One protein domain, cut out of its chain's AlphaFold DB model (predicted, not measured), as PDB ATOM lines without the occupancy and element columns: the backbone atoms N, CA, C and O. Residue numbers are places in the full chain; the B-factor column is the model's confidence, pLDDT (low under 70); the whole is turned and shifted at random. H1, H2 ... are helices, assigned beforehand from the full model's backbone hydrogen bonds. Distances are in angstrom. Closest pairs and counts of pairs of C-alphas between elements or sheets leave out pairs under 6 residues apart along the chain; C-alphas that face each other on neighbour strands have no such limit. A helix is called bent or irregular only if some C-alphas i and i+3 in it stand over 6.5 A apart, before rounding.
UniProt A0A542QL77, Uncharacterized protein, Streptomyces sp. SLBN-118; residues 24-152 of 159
ATOM      1  N   SER A  24     -28.761  57.775 -12.135       91.25
ATOM      2  CA  SER A  24     -29.558  57.490 -10.940       91.25
ATOM      3  C   SER A  24     -30.933  56.928 -11.290       91.25
ATOM      4  O   SER A  24     -31.339  55.937 -10.691       91.25
ATOM      5  N   ALA A  25     -31.619  57.477 -12.300       91.88
ATOM      6  CA  ALA A  25     -32.903  56.953 -12.759       91.88
ATOM      7  C   ALA A  25     -32.781  55.518 -13.298       91.88
ATOM      8  O   ALA A  25     -33.534  54.646 -12.875       91.88
ATOM      9  N   LEU A  26     -31.784  55.253 -14.150       92.31
ATOM     10  CA  LEU A  26     -31.533  53.914 -14.699       92.31
ATOM     11  C   LEU A  26     -31.246  52.878 -13.603       92.31
ATOM     12  O   LEU A  26     -31.800  51.781 -13.624       92.31
ATOM     13  N   VAL A  27     -30.401  53.228 -12.629       94.19
ATOM     14  CA  VAL A  27     -30.088  52.347 -11.494       94.19
ATOM     15  C   VAL A  27     -31.312  52.151 -10.600       94.19
ATOM     16  O   VAL A  27     -31.585  51.025 -10.189       94.19
ATOM     17  N   ARG A  28     -32.078  53.213 -10.322       94.94
ATOM     18  CA  ARG A  28     -33.296  53.139  -9.503       94.94
ATOM     19  C   ARG A  28     -34.317  52.190 -10.123       94.94
ATOM     20  O   ARG A  28     -34.875  51.352  -9.415       94.94
ATOM     21  N   ASP A  29     -34.555  52.310 -11.424       94.69
ATOM     22  CA  ASP A  29     -35.515  51.463 -12.130       94.69
ATOM     23  C   ASP A  29     -35.062  50.001 -12.135       94.69
ATOM     24  O   ASP A  29     -35.861  49.112 -11.838       94.69
ATOM     25  N   LEU A  30     -33.763  49.753 -12.332       95.75
ATOM     26  CA  LEU A  30     -33.199  48.408 -12.257       95.75
ATOM     27  C   LEU A  30     -33.306  47.800 -10.842       95.75
ATOM     28  O   LEU A  30     -33.618  46.617 -10.706       95.75
ATOM     29  N   ILE A  31     -33.101  48.589  -9.776       96.94
ATOM     30  CA  ILE A  31     -33.309  48.126  -8.390       96.94
ATOM     31  C   ILE A  31     -34.783  47.788  -8.159       96.94
ATOM     32  O   ILE A  31     -35.080  46.754  -7.566       96.94
ATOM     33  N   ARG A  32     -35.715  48.618  -8.637       95.44
ATOM     34  CA  ARG A  32     -37.159  48.360  -8.498       95.44
ATOM     35  C   ARG A  32     -37.592  47.083  -9.215       95.44
ATOM     36  O   ARG A  32     -38.466  46.385  -8.710       95.44
ATOM     37  N   GLU A  33     -36.985  46.789 -10.361       96.38
ATOM     38  CA  GLU A  33     -37.212  45.553 -11.109       96.38
ATOM     39  C   GLU A  33     -36.668  44.326 -10.362       96.38
ATOM     40  O   GLU A  33     -37.390  43.347 -10.170       96.38
ATOM     41  N   CYS A  34     -35.413  44.377  -9.904       96.81
ATOM     42  CA  CYS A  34     -34.725  43.209  -9.341       96.81
ATOM     43  C   CYS A  34     -35.043  42.963  -7.855       96.81
ATOM     44  O   CYS A  34     -35.087  41.814  -7.402       96.81
ATOM     45  N   PHE A  35     -35.265  44.035  -7.091       97.44
ATOM     46  CA  PHE A  35     -35.391  44.038  -5.631       97.44
ATOM     47  C   PHE A  35     -36.568  44.918  -5.181       97.44
ATOM     48  O   PHE A  35     -36.376  45.932  -4.505       97.44
ATOM     49  N   PRO A  36     -37.818  44.536  -5.502       94.44
ATOM     50  CA  PRO A  36     -38.993  45.357  -5.206       94.44
ATOM     51  C   PRO A  36     -39.169  45.667  -3.711       94.44
ATOM     52  O   PRO A  36     -39.732  46.706  -3.370       94.44
ATOM     53  N   ALA A  37     -38.653  44.810  -2.821       94.44
ATOM     54  CA  ALA A  37     -38.648  45.046  -1.376       94.44
ATOM     55  C   ALA A  37     -37.858  46.308  -0.975       94.44
ATOM     56  O   ALA A  37     -38.233  46.973  -0.014       94.44
ATOM     57  N   GLN A  38     -36.842  46.698  -1.753       95.69
ATOM     58  CA  GLN A  38     -36.005  47.866  -1.459       95.69
ATOM     59  C   GLN A  38     -36.601  49.198  -1.904       95.69
ATOM     60  O   GLN A  38     -35.976  50.249  -1.761       95.69
ATOM     61  N   ARG A  39     -37.847  49.187  -2.386       93.00
ATOM     62  CA  ARG A  39     -38.599  50.414  -2.640       93.00
ATOM     63  C   ARG A  39     -38.704  51.286  -1.389       93.00
ATOM     64  O   ARG A  39     -38.541  52.494  -1.506       93.00
ATOM     65  N   GLU A  40     -38.960  50.688  -0.227       94.50
ATOM     66  CA  GLU A  40     -39.113  51.437   1.026       94.50
ATOM     67  C   GLU A  40     -37.789  52.066   1.476       94.50
ATOM     68  O   GLU A  40     -37.781  53.206   1.926       94.50
ATOM     69  N   VAL A  41     -36.661  51.381   1.261       95.44
ATOM     70  CA  VAL A  41     -35.323  51.932   1.538       95.44
ATOM     71  C   VAL A  41     -35.041  53.145   0.649       95.44
ATOM     72  O   VAL A  41     -34.589  54.177   1.134       95.44
ATOM     73  N   ILE A  42     -35.363  53.062  -0.647       94.62
ATOM     74  CA  ILE A  42     -35.205  54.198  -1.569       94.62
ATOM     75  C   ILE A  42     -36.079  55.379  -1.135       94.62
ATOM     76  O   ILE A  42     -35.611  56.512  -1.159       94.62
ATOM     77  N   LEU A  43     -37.330  55.128  -0.737       95.06
ATOM     78  CA  LEU A  43     -38.231  56.183  -0.269       95.06
ATOM     79  C   LEU A  43     -37.719  56.849   1.012       95.06
ATOM     80  O   LEU A  43     -37.823  58.066   1.126       95.06
ATOM     81  N   ALA A  44     -37.145  56.079   1.940       95.38
ATOM     82  CA  ALA A  44     -36.524  56.625   3.143       95.38
ATOM     83  C   ALA A  44     -35.337  57.539   2.797       95.38
ATOM     84  O   ALA A  44     -35.292  58.671   3.260       95.38
ATOM     85  N   LEU A  45     -34.450  57.111   1.892       94.44
ATOM     86  CA  LEU A  45     -33.332  57.940   1.421       94.44
ATOM     87  C   LEU A  45     -33.800  59.216   0.700       94.44
ATOM     88  O   LEU A  45     -33.189  60.273   0.832       94.44
ATOM     89  N   GLU A  46     -34.881  59.127  -0.082       93.62
ATOM     90  CA  GLU A  46     -35.492  60.284  -0.752       93.62
ATOM     91  C   GLU A  46     -36.139  61.264   0.243       93.62
ATOM     92  O   GLU A  46     -36.244  62.456  -0.061       93.62
ATOM     93  N   GLU A  47     -36.580  60.786   1.408       94.69
ATOM     94  CA  GLU A  47     -37.054  61.636   2.502       94.69
ATOM     95  C   GLU A  47     -35.880  62.274   3.251       94.69
ATOM     96  O   GLU A  47     -35.867  63.494   3.394       94.69
ATOM     97  N   ASP A  48     -34.853  61.501   3.617       92.44
ATOM     98  CA  ASP A  48     -33.651  61.997   4.303       92.44
ATOM     99  C   ASP A  48     -32.960  63.119   3.506       92.44
ATOM    100  O   ASP A  48     -32.579  64.157   4.058       92.44
ATOM    101  N   GLU A  49     -32.839  62.958   2.185       91.31
ATOM    102  CA  GLU A  49     -32.273  63.982   1.299       91.31
ATOM    103  C   GLU A  49     -33.141  65.251   1.265       91.31
ATOM    104  O   GLU A  49     -32.620  66.368   1.201       91.31
ATOM    105  N   ARG A  50     -34.469  65.106   1.353       92.56
ATOM    106  CA  ARG A  50     -35.397  66.242   1.413       92.56
ATOM    107  C   ARG A  50     -35.292  66.976   2.742       92.56
ATOM    108  O   ARG A  50     -35.162  68.199   2.739       92.56
ATOM    109  N   GLU A  51     -35.290  66.246   3.854       92.81
ATOM    110  CA  GLU A  51     -35.122  66.810   5.194       92.81
ATOM    111  C   GLU A  51     -33.789  67.559   5.316       92.81
ATOM    112  O   GLU A  51     -33.734  68.685   5.824       92.81
ATOM    113  N   TYR A  52     -32.707  66.977   4.788       90.06
ATOM    114  CA  TYR A  52     -31.407  67.634   4.747       90.06
ATOM    115  C   TYR A  52     -31.448  68.918   3.913       90.06
ATOM    116  O   TYR A  52     -30.980  69.963   4.377       90.06
ATOM    117  N   ALA A  53     -32.030  68.873   2.716       91.69
ATOM    118  CA  ALA A  53     -32.117  70.021   1.822       91.69
ATOM    119  C   ALA A  53     -32.914  71.186   2.431       91.69
ATOM    120  O   ALA A  53     -32.461  72.338   2.380       91.69
ATOM    121  N   ASP A  54     -34.024  70.878   3.103       93.06
ATOM    122  CA  ASP A  54     -34.811  71.846   3.868       93.06
ATOM    123  C   ASP A  54     -33.978  72.460   5.006       93.06
ATOM    124  O   ASP A  54     -33.983  73.682   5.192       93.06
ATOM    125  N   SER A  55     -33.178  71.649   5.714       94.12
ATOM    126  CA  SER A  55     -32.318  72.118   6.814       94.12
ATOM    127  C   SER A  55     -31.226  73.103   6.374       94.12
ATOM    128  O   SER A  55     -30.815  73.968   7.154       94.12
ATOM    129  N   VAL A  56     -30.775  73.016   5.116       93.19
ATOM    130  CA  VAL A  56     -29.742  73.893   4.536       93.19
ATOM    131  C   VAL A  56     -30.301  74.921   3.542       93.19
ATOM    132  O   VAL A  56     -29.521  75.620   2.889       93.19
ATOM    133  N   ASN A  57     -31.632  75.042   3.445       91.75
ATOM    134  CA  ASN A  57     -32.362  75.925   2.528       91.75
ATOM    135  C   ASN A  57     -31.886  75.798   1.066       91.75
ATOM    136  O   ASN A  57     -31.539  76.788   0.408       91.75
ATOM    137  N   ARG A  58     -31.822  74.559   0.571       89.69
ATOM    138  CA  ARG A  58     -31.482  74.223  -0.819       89.69
ATOM    139  C   ARG A  58     -32.523  73.269  -1.411       89.69
ATOM    140  O   ARG A  58     -33.224  72.608  -0.658       89.69
ATOM    141  N   PRO A  59     -32.637  73.175  -2.746       84.12
ATOM    142  CA  PRO A  59     -33.431  72.125  -3.374       84.12
ATOM    143  C   PRO A  59     -32.856  70.740  -3.057       84.12
ATOM    144  O   PRO A  59     -31.635  70.576  -3.093       84.12
ATOM    145  N   ALA A  60     -33.728  69.764  -2.798       80.25
ATOM    146  CA  ALA A  60     -33.332  68.369  -2.619       80.25
ATOM    147  C   ALA A  60     -32.636  67.837  -3.873       80.25
ATOM    148  O   ALA A  60     -33.125  68.042  -4.993       80.25
ATOM    149  N   ALA A  61     -31.490  67.178  -3.691       80.00
ATOM    150  CA  ALA A  61     -30.863  66.457  -4.783       80.00
ATOM    151  C   ALA A  61     -31.600  65.134  -5.030       80.00
ATOM    152  O   ALA A  61     -32.348  64.627  -4.198       80.00
ATOM    153  N   GLU A  62     -31.408  64.563  -6.214       85.06
ATOM    154  CA  GLU A  62     -31.824  63.187  -6.457       85.06
ATOM    155  C   GLU A  62     -30.888  62.233  -5.698       85.06
ATOM    156  O   GLU A  62     -29.669  62.411  -5.757       85.06
ATOM    157  N   VAL A  63     -31.431  61.176  -5.071       87.19
ATOM    158  CA  VAL A  63     -30.612  60.075  -4.536       87.19
ATOM    159  C   VAL A  63     -29.736  59.515  -5.658       87.19
ATOM    160  O   VAL A  63     -30.222  58.970  -6.653       87.19
ATOM    161  N   GLY A  64     -28.426  59.701  -5.515       90.56
ATOM    162  CA  GLY A  64     -27.463  59.408  -6.566       90.56
ATOM    163  C   GLY A  64     -27.292  57.910  -6.819       90.56
ATOM    164  O   GLY A  64     -27.401  57.097  -5.903       90.56
ATOM    165  N   ALA A  65     -26.908  57.538  -8.045       91.06
ATOM    166  CA  ALA A  65     -26.573  56.150  -8.390       91.06
ATOM    167  C   ALA A  65     -25.534  55.524  -7.439       91.06
ATOM    168  O   ALA A  65     -25.587  54.329  -7.170       91.06
ATOM    169  N   TYR A  66     -24.615  56.331  -6.899       90.38
ATOM    170  CA  TYR A  66     -23.663  55.891  -5.882       90.38
ATOM    171  C   TYR A  66     -24.360  55.361  -4.618       90.38
ATOM    172  O   TYR A  66     -24.047  54.257  -4.172       90.38
ATOM    173  N   THR A  67     -25.295  56.135  -4.060       93.44
ATOM    174  CA  THR A  67     -26.062  55.785  -2.856       93.44
ATOM    175  C   THR A  67     -26.949  54.579  -3.135       93.44
ATOM    176  O   THR A  67     -26.948  53.621  -2.373       93.44
ATOM    177  N   LEU A  68     -27.613  54.557  -4.294       95.12
ATOM    178  CA  LEU A  68     -28.428  53.421  -4.724       95.12
ATOM    179  C   LEU A  68     -27.615  52.116  -4.814       95.12
ATOM    180  O   LEU A  68     -28.052  51.078  -4.331       95.12
ATOM    181  N   ILE A  69     -26.416  52.143  -5.401       94.38
ATOM    182  CA  ILE A  69     -25.579  50.936  -5.494       94.38
ATOM    183  C   ILE A  69     -25.004  50.557  -4.125       94.38
ATOM    184  O   ILE A  69     -24.979  49.377  -3.789       94.38
ATOM    185  N   SER A  70     -24.524  51.526  -3.345       93.44
ATOM    186  CA  SER A  70     -23.794  51.244  -2.101       93.44
ATOM    187  C   SER A  70     -24.732  50.875  -0.954       93.44
ATOM    188  O   SER A  70     -24.570  49.831  -0.337       93.44
ATOM    189  N   GLU A  71     -25.726  51.711  -0.689       94.69
ATOM    190  CA  GLU A  71     -26.584  51.557   0.484       94.69
ATOM    191  C   GLU A  71     -27.746  50.620   0.159       94.69
ATOM    192  O   GLU A  71     -27.999  49.665   0.877       94.69
ATOM    193  N   VAL A  72     -28.403  50.796  -0.992       96.75
ATOM    194  CA  VAL A  72     -29.587  49.982  -1.305       96.75
ATOM    195  C   VAL A  72     -29.215  48.598  -1.831       96.75
ATOM    196  O   VAL A  72     -29.791  47.601  -1.412       96.75
ATOM    197  N   PHE A  73     -28.280  48.492  -2.774       97.12
ATOM    198  CA  PHE A  73     -27.920  47.179  -3.308       97.12
ATOM    199  C   PHE A  73     -26.859  46.470  -2.460       97.12
ATOM    200  O   PHE A  73     -27.067  45.329  -2.051       97.12
ATOM    201  N   VAL A  74     -25.708  47.097  -2.203       95.38
ATOM    202  CA  VAL A  74     -24.617  46.409  -1.504       95.38
ATOM    203  C   VAL A  74     -24.987  46.109  -0.052       95.38
ATOM    204  O   VAL A  74     -24.859  44.951   0.354       95.38
ATOM    205  N   ASP A  75     -25.446  47.103   0.710       95.00
ATOM    206  CA  ASP A  75     -25.701  46.927   2.144       95.00
ATOM    207  C   ASP A  75     -26.990  46.152   2.435       95.00
ATOM    208  O   ASP A  75     -26.960  45.233   3.250       95.00
ATOM    209  N   GLU A  76     -28.086  46.432   1.726       97.06
ATOM    210  CA  GLU A  76     -29.378  45.789   2.017       97.06
ATOM    211  C   GLU A  76     -29.636  44.483   1.248       97.06
ATOM    212  O   GLU A  76     -30.573  43.752   1.571       97.06
ATOM    213  N   VAL A  77     -28.849  44.164   0.212       97.62
ATOM    214  CA  VAL A  77     -29.081  42.961  -0.611       97.62
ATOM    215  C   VAL A  77     -27.850  42.071  -0.696       97.62
ATOM    216  O   VAL A  77     -27.893  40.916  -0.270       97.62
ATOM    217  N   LEU A  78     -26.753  42.576  -1.262       96.62
ATOM    218  CA  LEU A  78     -25.602  41.739  -1.595       96.62
ATOM    219  C   LEU A  78     -24.911  41.200  -0.341       96.62
ATOM    220  O   LEU A  78     -24.637  40.005  -0.278       96.62
ATOM    221  N   LYS A  79     -24.636  42.049   0.652       95.31
ATOM    222  CA  LYS A  79     -23.998  41.616   1.903       95.31
ATOM    223  C   LYS A  79     -24.854  40.590   2.662       95.31
ATOM    224  O   LYS A  79     -24.332  39.506   2.913       95.31
ATOM    225  N   PRO A  80     -26.156  40.828   2.933       96.50
ATOM    226  CA  PRO A  80     -27.017  39.824   3.558       96.50
ATOM    227  C   PRO A  80     -27.059  38.492   2.804       96.50
ATOM    228  O   PRO A  80     -27.014  37.433   3.428       96.50
ATOM    229  N   LEU A  81     -27.101  38.529   1.466       96.75
ATOM    230  CA  LEU A  81     -27.010  37.321   0.646       96.75
ATOM    231  C   LEU A  81     -25.682  36.593   0.886       96.75
ATOM    232  O   LEU A  81     -25.679  35.386   1.126       96.75
ATOM    233  N   LEU A  82     -24.557  37.303   0.815       94.75
ATOM    234  CA  LEU A  82     -23.232  36.709   0.987       94.75
ATOM    235  C   LEU A  82     -23.025  36.165   2.407       94.75
ATOM    236  O   LEU A  82     -22.358  35.144   2.556       94.75
ATOM    237  N   ASP A  83     -23.643  36.763   3.423       94.19
ATOM    238  CA  ASP A  83     -23.592  36.293   4.814       94.19
ATOM    239  C   ASP A  83     -24.559  35.126   5.098       94.19
ATOM    240  O   ASP A  83     -24.407  34.417   6.098       94.19
ATOM    241  N   SER A  84     -25.537  34.880   4.219       94.25
ATOM    242  CA  SER A  84     -26.529  33.816   4.399       94.25
ATOM    243  C   SER A  84     -25.928  32.409   4.267       94.25
ATOM    244  O   SER A  84     -25.106  32.119   3.392       94.25
ATOM    245  N   VAL A  85     -26.345  31.508   5.165       91.31
ATOM    246  CA  VAL A  85     -26.008  30.078   5.134       91.31
ATOM    247  C   VAL A  85     -27.253  29.275   5.558       91.31
ATOM    248  O   VAL A  85     -27.622  29.329   6.734       91.31
ATOM    249  N   PRO A  86     -27.905  28.516   4.652       92.88
ATOM    250  CA  PRO A  86     -27.539  28.296   3.246       92.88
ATOM    251  C   PRO A  86     -27.740  29.542   2.366       92.88
ATOM    252  O   PRO A  86     -28.532  30.415   2.711       92.88
ATOM    253  N   LEU A  87     -27.025  29.593   1.235       95.81
ATOM    254  CA  LEU A  87     -27.153  30.658   0.236       95.81
ATOM    255  C   LEU A  87     -28.551  30.619  -0.403       95.81
ATOM    256  O   LEU A  87     -29.019  29.552  -0.807       95.81
ATOM    257  N   ASP A  88     -29.199  31.775  -0.529       97.25
ATOM    258  CA  ASP A  88     -30.411  31.910  -1.341       97.25
ATOM    259  C   ASP A  88     -30.037  31.977  -2.832       97.25
ATOM    260  O   ASP A  88     -29.639  33.017  -3.358       97.25
ATOM    261  N   GLU A  89     -30.157  30.840  -3.516       97.38
ATOM    262  CA  GLU A  89     -29.818  30.677  -4.934       97.38
ATOM    263  C   GLU A  89     -30.657  31.576  -5.859       97.38
ATOM    264  O   GLU A  89     -30.177  32.043  -6.896       97.38
ATOM    265  N   GLU A  90     -31.923  31.837  -5.523       97.06
ATOM    266  CA  GLU A  90     -32.782  32.687  -6.349       97.06
ATOM    267  C   GLU A  90     -32.337  34.145  -6.240       97.06
ATOM    268  O   GLU A  90     -32.179  34.833  -7.256       97.06
ATOM    269  N   LEU A  91     -32.068  34.601  -5.016       97.69
ATOM    270  CA  LEU A  91     -31.528  35.932  -4.777       97.69
ATOM    271  C   LEU A  91     -30.125  36.084  -5.383       97.69
ATOM    272  O   LEU A  91     -29.839  37.123  -5.975       97.69
ATOM    273  N   ALA A  92     -29.283  35.049  -5.338       97.81
ATOM    274  CA  ALA A  92     -27.973  35.049  -5.985       97.81
ATOM    275  C   ALA A  92     -28.062  35.225  -7.507       97.81
ATOM    276  O   ALA A  92     -27.338  36.052  -8.070       97.81
ATOM    277  N   ASN A  93     -28.998  34.536  -8.169       98.06
ATOM    278  CA  ASN A  93     -29.257  34.731  -9.598       98.06
ATOM    279  C   ASN A  93     -29.727  36.160  -9.909       98.06
ATOM    280  O   ASN A  93     -29.251  36.766 -10.871       98.06
ATOM    281  N   ARG A  94     -30.618  36.733  -9.087       98.12
ATOM    282  CA  ARG A  94     -31.072  38.125  -9.264       98.12
ATOM    283  C   ARG A  94     -29.944  39.131  -9.043       98.12
ATOM    284  O   ARG A  94     -29.816  40.069  -9.823       98.12
ATOM    285  N   CYS A  95     -29.097  38.922  -8.036       97.94
ATOM    286  CA  CYS A  95     -27.901  39.732  -7.803       97.94
ATOM    287  C   CYS A  95     -26.941  39.671  -8.992       97.94
ATOM    288  O   CYS A  95     -26.495  40.711  -9.467       97.94
ATOM    289  N   ALA A  96     -26.652  38.479  -9.516       97.00
ATOM    290  CA  ALA A  96     -25.789  38.336 -10.682       97.00
ATOM    291  C   ALA A  96     -26.379  39.024 -11.924       97.00
ATOM    292  O   ALA A  96     -25.664  39.751 -12.613       97.00
ATOM    293  N   TYR A  97     -27.685  38.870 -12.167       97.50
ATOM    294  CA  TYR A  97     -28.388  39.572 -13.243       97.50
ATOM    295  C   TYR A  97     -28.294  41.095 -13.092       97.50
ATOM    296  O   TYR A  97     -27.912  41.789 -14.032       97.50
ATOM    297  N   PHE A  98     -28.587  41.617 -11.900       97.62
ATOM    298  CA  PHE A  98     -28.497  43.044 -11.604       97.62
ATOM    299  C   PHE A  98     -27.098  43.597 -11.912       97.62
ATOM    300  O   PHE A  98     -26.961  44.627 -12.571       97.62
ATOM    301  N   LEU A  99     -26.053  42.877 -11.502       96.38
ATOM    302  CA  LEU A  99     -24.664  43.255 -11.748       96.38
ATOM    303  C   LEU A  99     -24.279  43.220 -13.226       96.38
ATOM    304  O   LEU A  99     -23.628  44.148 -13.700       96.38
ATOM    305  N   GLU A 100     -24.704  42.198 -13.967       95.88
ATOM    306  CA  GLU A 100     -24.527  42.146 -15.423       95.88
ATOM    307  C   GLU A 100     -25.151  43.367 -16.101       95.88
ATOM    308  O   GLU A 100     -24.500  44.040 -16.900       95.88
ATOM    309  N   ARG A 101     -26.388  43.714 -15.725       96.38
ATOM    310  CA  ARG A 101     -27.084  44.884 -16.270       96.38
ATOM    311  C   ARG A 101     -26.388  46.192 -15.904       96.38
ATOM    312  O   ARG A 101     -26.272  47.063 -16.763       96.38
ATOM    313  N   LEU A 102     -25.873  46.336 -14.682       95.19
ATOM    314  CA  LEU A 102     -25.071  47.505 -14.304       95.19
ATOM    315  C   LEU A 102     -23.781  47.622 -15.129       95.19
ATOM    316  O   LEU A 102     -23.436  48.720 -15.565       95.19
ATOM    317  N   LEU A 103     -23.081  46.514 -15.385       93.69
ATOM    318  CA  LEU A 103     -21.867  46.508 -16.211       93.69
ATOM    319  C   LEU A 103     -22.168  46.818 -17.683       93.69
ATOM    320  O   LEU A 103     -21.400  47.523 -18.343       93.69
ATOM    321  N   GLU A 104     -23.307  46.351 -18.192       94.25
ATOM    322  CA  GLU A 104     -23.796  46.700 -19.524       94.25
ATOM    323  C   GLU A 104     -24.122  48.196 -19.623       94.25
ATOM    324  O   GLU A 104     -23.599  48.875 -20.508       94.25
ATOM    325  N   LEU A 105     -24.873  48.752 -18.663       91.19
ATOM    326  CA  LEU A 105     -25.111  50.199 -18.556       91.19
ATOM    327  C   LEU A 105     -23.793  50.982 -18.437       91.19
ATOM    328  O   LEU A 105     -23.630  52.047 -19.037       91.19
ATOM    329  N   GLY A 106     -22.822  50.425 -17.715       87.44
ATOM    330  CA  GLY A 106     -21.475  50.962 -17.563       87.44
ATOM    331  C   GLY A 106     -20.695  51.092 -18.877       87.44
ATOM    332  O   GLY A 106     -19.805  51.936 -18.979       87.44
ATOM    333  N   SER A 107     -21.060  50.333 -19.914       85.75
ATOM    334  CA  SER A 107     -20.470  50.475 -21.255       85.75
ATOM    335  C   SER A 107     -20.833  51.811 -21.917       85.75
ATOM    336  O   SER A 107     -20.115  52.273 -22.803       85.75
ATOM    337  N   HIS A 108     -21.910  52.453 -21.456       84.56
ATOM    338  CA  HIS A 108     -22.375  53.761 -21.922       84.56
ATOM    339  C   HIS A 108     -22.235  54.867 -20.865       84.56
ATOM    340  O   HIS A 108     -22.332  56.046 -21.196       84.56
ATOM    341  N   SER A 109     -21.976  54.504 -19.606       86.00
ATOM    342  CA  SER A 109     -21.779  55.432 -18.493       86.00
ATOM    343  C   SER A 109     -20.545  55.038 -17.673       86.00
ATOM    344  O   SER A 109     -20.639  54.165 -16.802       86.00
ATOM    345  N   PRO A 110     -19.388  55.699 -17.888       85.88
ATOM    346  CA  PRO A 110     -18.170  55.436 -17.121       85.88
ATOM    347  C   PRO A 110     -18.383  55.534 -15.609       85.88
ATOM    348  O   PRO A 110     -17.790  54.766 -14.862       85.88
ATOM    349  N   PHE A 111     -19.285  56.416 -15.172       85.56
ATOM    350  CA  PHE A 111     -19.652  56.577 -13.770       85.56
ATOM    351  C   PHE A 111     -20.328  55.325 -13.186       85.56
ATOM    352  O   PHE A 111     -19.936  54.858 -12.119       85.56
ATOM    353  N   ILE A 112     -21.300  54.729 -13.891       88.00
ATOM    354  CA  ILE A 112     -21.943  53.478 -13.443       88.00
ATOM    355  C   ILE A 112     -20.923  52.337 -13.432       88.00
ATOM    356  O   ILE A 112     -20.896  51.554 -12.477       88.00
ATOM    357  N   LYS A 113     -20.065  52.260 -14.462       88.25
ATOM    358  CA  LYS A 113     -19.005  51.248 -14.518       88.25
ATOM    359  C   LYS A 113     -18.082  51.372 -13.316       88.25
ATOM    360  O   LYS A 113     -17.911  50.403 -12.592       88.25
ATOM    361  N   GLU A 114     -17.532  52.558 -13.077       87.81
ATOM    362  CA  GLU A 114     -16.617  52.807 -11.965       87.81
ATOM    363  C   GLU A 114     -17.251  52.430 -10.627       87.81
ATOM    364  O   GLU A 114     -16.623  51.716  -9.842       87.81
ATOM    365  N   MET A 115     -18.510  52.817 -10.391       86.19
ATOM    366  CA  MET A 115     -19.156  52.492  -9.125       86.19
ATOM    367  C   MET A 115     -19.447  51.015  -8.940       86.19
ATOM    368  O   MET A 115     -19.198  50.490  -7.856       86.19
ATOM    369  N   THR A 116     -19.915  50.339  -9.986       86.75
ATOM    370  CA  THR A 116     -20.134  48.889  -9.956       86.75
ATOM    371  C   THR A 116     -18.813  48.177  -9.704       86.75
ATOM    372  O   THR A 116     -18.699  47.366  -8.788       86.75
ATOM    373  N   SER A 117     -17.776  48.543 -10.453       84.88
ATOM    374  CA  SER A 117     -16.462  47.945 -10.318       84.88
ATOM    375  C   SER A 117     -15.869  48.166  -8.929       84.88
ATOM    376  O   SER A 117     -15.399  47.210  -8.337       84.88
ATOM    377  N   ILE A 118     -15.882  49.380  -8.373       83.38
ATOM    378  CA  ILE A 118     -15.333  49.616  -7.027       83.38
ATOM    379  C   ILE A 118     -16.252  48.976  -5.982       83.38
ATOM    380  O   ILE A 118     -15.882  48.031  -5.307       83.38
ATOM    381  N   ARG A 119     -17.500  49.419  -5.845       85.19
ATOM    382  CA  ARG A 119     -18.308  49.048  -4.673       85.19
ATOM    383  C   ARG A 119     -18.700  47.580  -4.632       85.19
ATOM    384  O   ARG A 119     -18.785  47.028  -3.541       85.19
ATOM    385  N   VAL A 120     -18.918  46.953  -5.783       83.69
ATOM    386  CA  VAL A 120     -19.343  45.552  -5.833       83.69
ATOM    387  C   VAL A 120     -18.138  44.628  -5.871       83.69
ATOM    388  O   VAL A 120     -18.069  43.702  -5.064       83.69
ATOM    389  N   THR A 121     -17.176  44.848  -6.776       82.50
ATOM    390  CA  THR A 121     -16.060  43.895  -6.866       82.50
ATOM    391  C   THR A 121     -15.171  43.942  -5.633       82.50
ATOM    392  O   THR A 121     -14.658  42.892  -5.266       82.50
ATOM    393  N   ASP A 122     -15.090  45.067  -4.913       85.31
ATOM    394  CA  ASP A 122     -14.423  45.126  -3.607       85.31
ATOM    395  C   ASP A 122     -15.098  44.190  -2.584       85.31
ATOM    396  O   ASP A 122     -14.405  43.547  -1.802       85.31
ATOM    397  N   GLN A 123     -16.429  44.047  -2.600       88.62
ATOM    398  CA  GLN A 123     -17.135  43.104  -1.714       88.62
ATOM    399  C   GLN A 123     -16.926  41.646  -2.132       88.62
ATOM    400  O   GLN A 123     -16.794  40.766  -1.279       88.62
ATOM    401  N   LEU A 124     -16.886  41.384  -3.442       90.69
ATOM    402  CA  LEU A 124     -16.688  40.036  -3.982       90.69
ATOM    403  C   LEU A 124     -15.239  39.553  -3.850       90.69
ATOM    404  O   LEU A 124     -15.011  38.373  -3.616       90.69
ATOM    405  N   LEU A 125     -14.268  40.451  -4.023       88.25
ATOM    406  CA  LEU A 125     -12.833  40.147  -4.025       88.25
ATOM    407  C   LEU A 125     -12.142  40.461  -2.698       88.25
ATOM    408  O   LEU A 125     -11.043  39.962  -2.462       88.25
ATOM    409  N   GLY A 126     -12.767  41.256  -1.827       84.38
ATOM    410  CA  GLY A 126     -12.272  41.520  -0.476       84.38
ATOM    411  C   GLY A 126     -12.243  40.268   0.403       84.38
ATOM    412  O   GLY A 126     -11.390  40.169   1.282       84.38
ATOM    413  N   TYR A 127     -13.115  39.295   0.115       84.44
ATOM    414  CA  TYR A 127     -13.190  37.997   0.788       84.44
ATOM    415  C   TYR A 127     -13.299  36.880  -0.264       84.44
ATOM    416  O   TYR A 127     -14.285  36.860  -1.006       84.44
ATOM    417  N   PRO A 128     -12.316  35.962  -0.382       79.69
ATOM    418  CA  PRO A 128     -12.296  34.942  -1.437       79.69
ATOM    419  C   PRO A 128     -13.585  34.116  -1.545       79.69
ATOM    420  O   PRO A 128     -14.037  33.796  -2.643       79.69
ATOM    421  N   GLU A 129     -14.204  33.801  -0.411       89.56
ATOM    422  CA  GLU A 129     -15.439  33.031  -0.305       89.56
ATOM    423  C   GLU A 129     -16.656  33.729  -0.926       89.56
ATOM    424  O   GLU A 129     -17.563  33.047  -1.406       89.56
ATOM    425  N   ASN A 130     -16.680  35.065  -0.963       93.50
ATOM    426  CA  ASN A 130     -17.811  35.817  -1.504       93.50
ATOM    427  C   ASN A 130     -17.916  35.632  -3.012       93.50
ATOM    428  O   ASN A 130     -18.998  35.361  -3.541       93.50
ATOM    429  N   TRP A 131     -16.782  35.724  -3.710       93.81
ATOM    430  CA  TRP A 131     -16.757  35.418  -5.131       93.81
ATOM    431  C   TRP A 131     -17.103  33.957  -5.397       93.81
ATOM    432  O   TRP A 131     -17.889  33.689  -6.298       93.81
ATOM    433  N   GLU A 132     -16.584  33.006  -4.617       93.56
ATOM    434  CA  GLU A 132     -16.882  31.585  -4.838       93.56
ATOM    435  C   GLU A 132     -18.376  31.261  -4.687       93.56
ATOM    436  O   GLU A 132     -18.883  30.435  -5.447       93.56
ATOM    437  N   LYS A 133     -19.088  31.948  -3.780       94.69
ATOM    438  CA  LYS A 133     -20.552  31.854  -3.641       94.69
ATOM    439  C   LYS A 133     -21.291  32.382  -4.870       94.69
ATOM    440  O   LYS A 133     -22.211  31.732  -5.348       94.69
ATOM    441  N   LEU A 134     -20.900  33.548  -5.390       95.38
ATOM    442  CA  LEU A 134     -21.635  34.202  -6.482       95.38
ATOM    443  C   LEU A 134     -21.207  33.729  -7.884       95.38
ATOM    444  O   LEU A 134     -21.990  33.811  -8.830       95.38
ATOM    445  N   ARG A 135     -19.983  33.205  -8.038       95.81
ATOM    446  CA  ARG A 135     -19.400  32.776  -9.322       95.81
ATOM    447  C   ARG A 135     -20.306  31.849 -10.143       95.81
ATOM    448  O   ARG A 135     -20.360  32.067 -11.352       95.81
ATOM    449  N   PRO A 136     -21.002  30.844  -9.571       97.19
ATOM    450  CA  PRO A 136     -21.880  29.961 -10.343       97.19
ATOM    451  C   PRO A 136     -23.026  30.689 -11.059       97.19
ATOM    452  O   PRO A 136     -23.536  30.181 -12.054       97.19
ATOM    453  N   HIS A 137     -23.401  31.876 -10.576       97.19
ATOM    454  CA  HIS A 137     -24.497  32.694 -11.102       97.19
ATOM    455  C   HIS A 137     -24.023  33.796 -12.052       97.19
ATOM    456  O   HIS A 137     -24.829  34.391 -12.764       97.19
ATOM    457  N   ALA A 138     -22.728  34.109 -12.036       96.06
ATOM    458  CA  ALA A 138     -22.175  35.253 -12.742       96.06
ATOM    459  C   ALA A 138     -22.232  35.069 -14.265       96.06
ATOM    460  O   ALA A 138     -21.767  34.057 -14.796       96.06
ATOM    461  N   GLY A 139     -22.725  36.089 -14.969       95.88
ATOM    462  CA  GLY A 139     -22.629  36.169 -16.424       95.88
ATOM    463  C   GLY A 139     -21.216  36.514 -16.907       95.88
ATOM    464  O   GLY A 139     -20.246  36.572 -16.142       95.88
ATOM    465  N   GLU A 140     -21.078  36.721 -18.216       96.50
ATOM    466  CA  GLU A 140     -19.773  36.940 -18.843       96.50
ATOM    467  C   GLU A 140     -19.136  38.285 -18.462       96.50
ATOM    468  O   GLU A 140     -17.913  38.338 -18.281       96.50
ATOM    469  N   LEU A 141     -19.918  39.366 -18.326       94.69
ATOM    470  CA  LEU A 141     -19.364  40.691 -18.025       94.69
ATOM    471  C   LEU A 141     -18.829  40.742 -16.598       94.69
ATOM    472  O   LEU A 141     -17.735  41.259 -16.385       94.69
ATOM    473  N   LEU A 142     -19.554  40.169 -15.640       94.19
ATOM    474  CA  LEU A 142     -19.175  40.092 -14.237       94.19
ATOM    475  C   LEU A 142     -17.956  39.192 -14.059       94.19
ATOM    476  O   LEU A 142     -17.005  39.581 -13.385       94.19
ATOM    477  N   GLN A 143     -17.919  38.029 -14.716       94.69
ATOM    478  CA  GLN A 143     -16.727  37.175 -14.701       94.69
ATOM    479  C   GLN A 143     -15.495  37.885 -15.280       94.69
ATOM    480  O   GLN A 143     -14.387  37.730 -14.753       94.69
ATOM    481  N   ARG A 144     -15.662  38.652 -16.366       93.69
ATOM    482  CA  ARG A 144     -14.579  39.448 -16.957       93.69
ATOM    483  C   ARG A 144     -14.136  40.563 -16.015       93.69
ATOM    484  O   ARG A 144     -12.944  40.666 -15.748       93.69
ATOM    485  N   GLU A 145     -15.072  41.343 -15.487       92.50
ATOM    486  CA  GLU A 145     -14.793  42.460 -14.582       92.50
ATOM    487  C   GLU A 145     -14.054  41.981 -13.327       92.50
ATOM    488  O   GLU A 145     -13.018  42.534 -12.964       92.50
ATOM    489  N   VAL A 146     -14.512  40.888 -12.708       91.62
ATOM    490  CA  VAL A 146     -13.840  40.279 -11.552       91.62
ATOM    491  C   VAL A 146     -12.423  39.830 -11.914       91.62
ATOM    492  O   VAL A 146     -11.493  40.069 -11.147       91.62
ATOM    493  N   ARG A 147     -12.216  39.218 -13.087       90.88
ATOM    494  CA  ARG A 147     -10.881  38.804 -13.553       90.88
ATOM    495  C   ARG A 147      -9.948  39.995 -13.765       90.88
ATOM    496  O   ARG A 147      -8.790  39.921 -13.360       90.88
ATOM    497  N   GLU A 148     -10.442  41.059 -14.392       89.56
ATOM    498  CA  GLU A 148      -9.695  42.297 -14.632       89.56
ATOM    499  C   GLU A 148      -9.330  42.978 -13.311       89.56
ATOM    500  O   GLU A 148      -8.180  43.361 -13.116       89.56
ATOM    501  N   ARG A 149     -10.270  43.051 -12.362       87.81
ATOM    502  CA  ARG A 149     -10.060  43.670 -11.048       87.81
ATOM    503  C   ARG A 149      -9.170  42.856 -10.123       87.81
ATOM    504  O   ARG A 149      -8.434  43.451  -9.339       87.81
ATOM    505  N   ARG A 150      -9.172  41.524 -10.231       85.88
ATOM    506  CA  ARG A 150      -8.408  40.619  -9.352       85.88
ATOM    507  C   ARG A 150      -6.917  40.952  -9.273       85.88
ATOM    508  O   ARG A 150      -6.314  40.719  -8.233       85.88
ATOM    509  N   VAL A 151      -6.326  41.543 -10.316       84.25
ATOM    510  CA  VAL A 151      -4.910  41.968 -10.311       84.25
ATOM    511  C   VAL A 151      -4.597  43.029  -9.250       84.25
ATOM    512  O   VAL A 151      -3.452  43.150  -8.825       84.25
ATOM    513  N   HIS A 152      -5.606  43.786  -8.816       80.06
ATOM    514  CA  HIS A 152      -5.497  44.803  -7.768       80.06
ATOM    515  C   HIS A 152      -5.748  44.236  -6.363       80.06
ATOM    516  O   HIS A 152      -5.433  44.889  -5.373       80.06
TER     517      HIS A 152
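This is residues 24 to 152 of the 159 residues of an uncharacterized protein of Streptomyces sp. SLBN-118 (UniProt A0A542QL77). Five helices, H1 to H5, make an up-and-down bundle with H3 in its middle, while H6 and H7 cross the bundle near the end away from the far part of H2. H2 packs on the bundle only with residues 38 to 42; its later residues reach away as an arm and, with the link after it, make one end of the longest axis. The printed part has 129 residues with seven named helices, H1 to H7 in chain order, and no named strand; the class is all helix. The whole is compact, with a radius of gyration of the C-alphas of 15.2 A and spans of 47 by 32 by 24 A.

H1, residues 24 to 34, begins at C-alpha 24 (-29.558, 57.490, -10.940) and is 15.3 A long. H2, residues 36 to 55, is the longest at 30.1 A. H3, residues 65 to 83, is 24.0 A long, with a kink of 33 degrees near residue 74. H4, residues 89 to 106, is 25.3 A long, and H5, residues 110 to 126, 22.5 A. H6 is residues 128 to 137, 15.7 A. H7, residues 140 to 152, is 19.7 A long and ends at C-alpha 152 (-5.497, 44.803, -7.768). H2 and H3 are only just irregular, C-alphas 37 and 40, and 76 and 79, each being 6.8 A apart; H6 is irregular, with 7.1 A between C-alphas 133 and 136.

In the bundle of H1 to H5, each helix runs against the one before it. H1 touches H3 the same way at a shallow tilt of 28 degrees, the closest C-alphas, Ser 24 and Ala 65, being 4.1 A apart. H1 and H2 only just touch, only at the corner, with 3 pairs of C-alphas within 8 A, the closest being Arg 32 and Arg 39 at 6.4 A. The hairpin H2 and H3 has its closest C-alphas at Val 41 and Val 72, 6.7 A. H3 and H5 touch, closest at the C-alphas of Ser 70 and Arg 119, 6.4 A. H4 is the hub, touching five helices; H6 is about perpendicular to it at 88 degrees, closest at the C-alphas of Asn 93 and His 137, 5.4 A. H7 touches H4 with residues 140 to 142 alone, and H5 with residues 145 to 150 alone, closest at the C-alphas of Thr 121 and Val 146, 6.3 A. In H1 and H4 every O i to N i+4 pair is within hydrogen-bond range; in H2 14 of 16 are, in H3 9 of 15, in H5 12 of 13, in H6 4 of 6 and in H7 7 of 9.

The two C-alphas farthest apart are those of Asn 57 and Pro 136, 48.9 A. The printed part has no cut and no long link. No printed residue is under 70 in pLDDT.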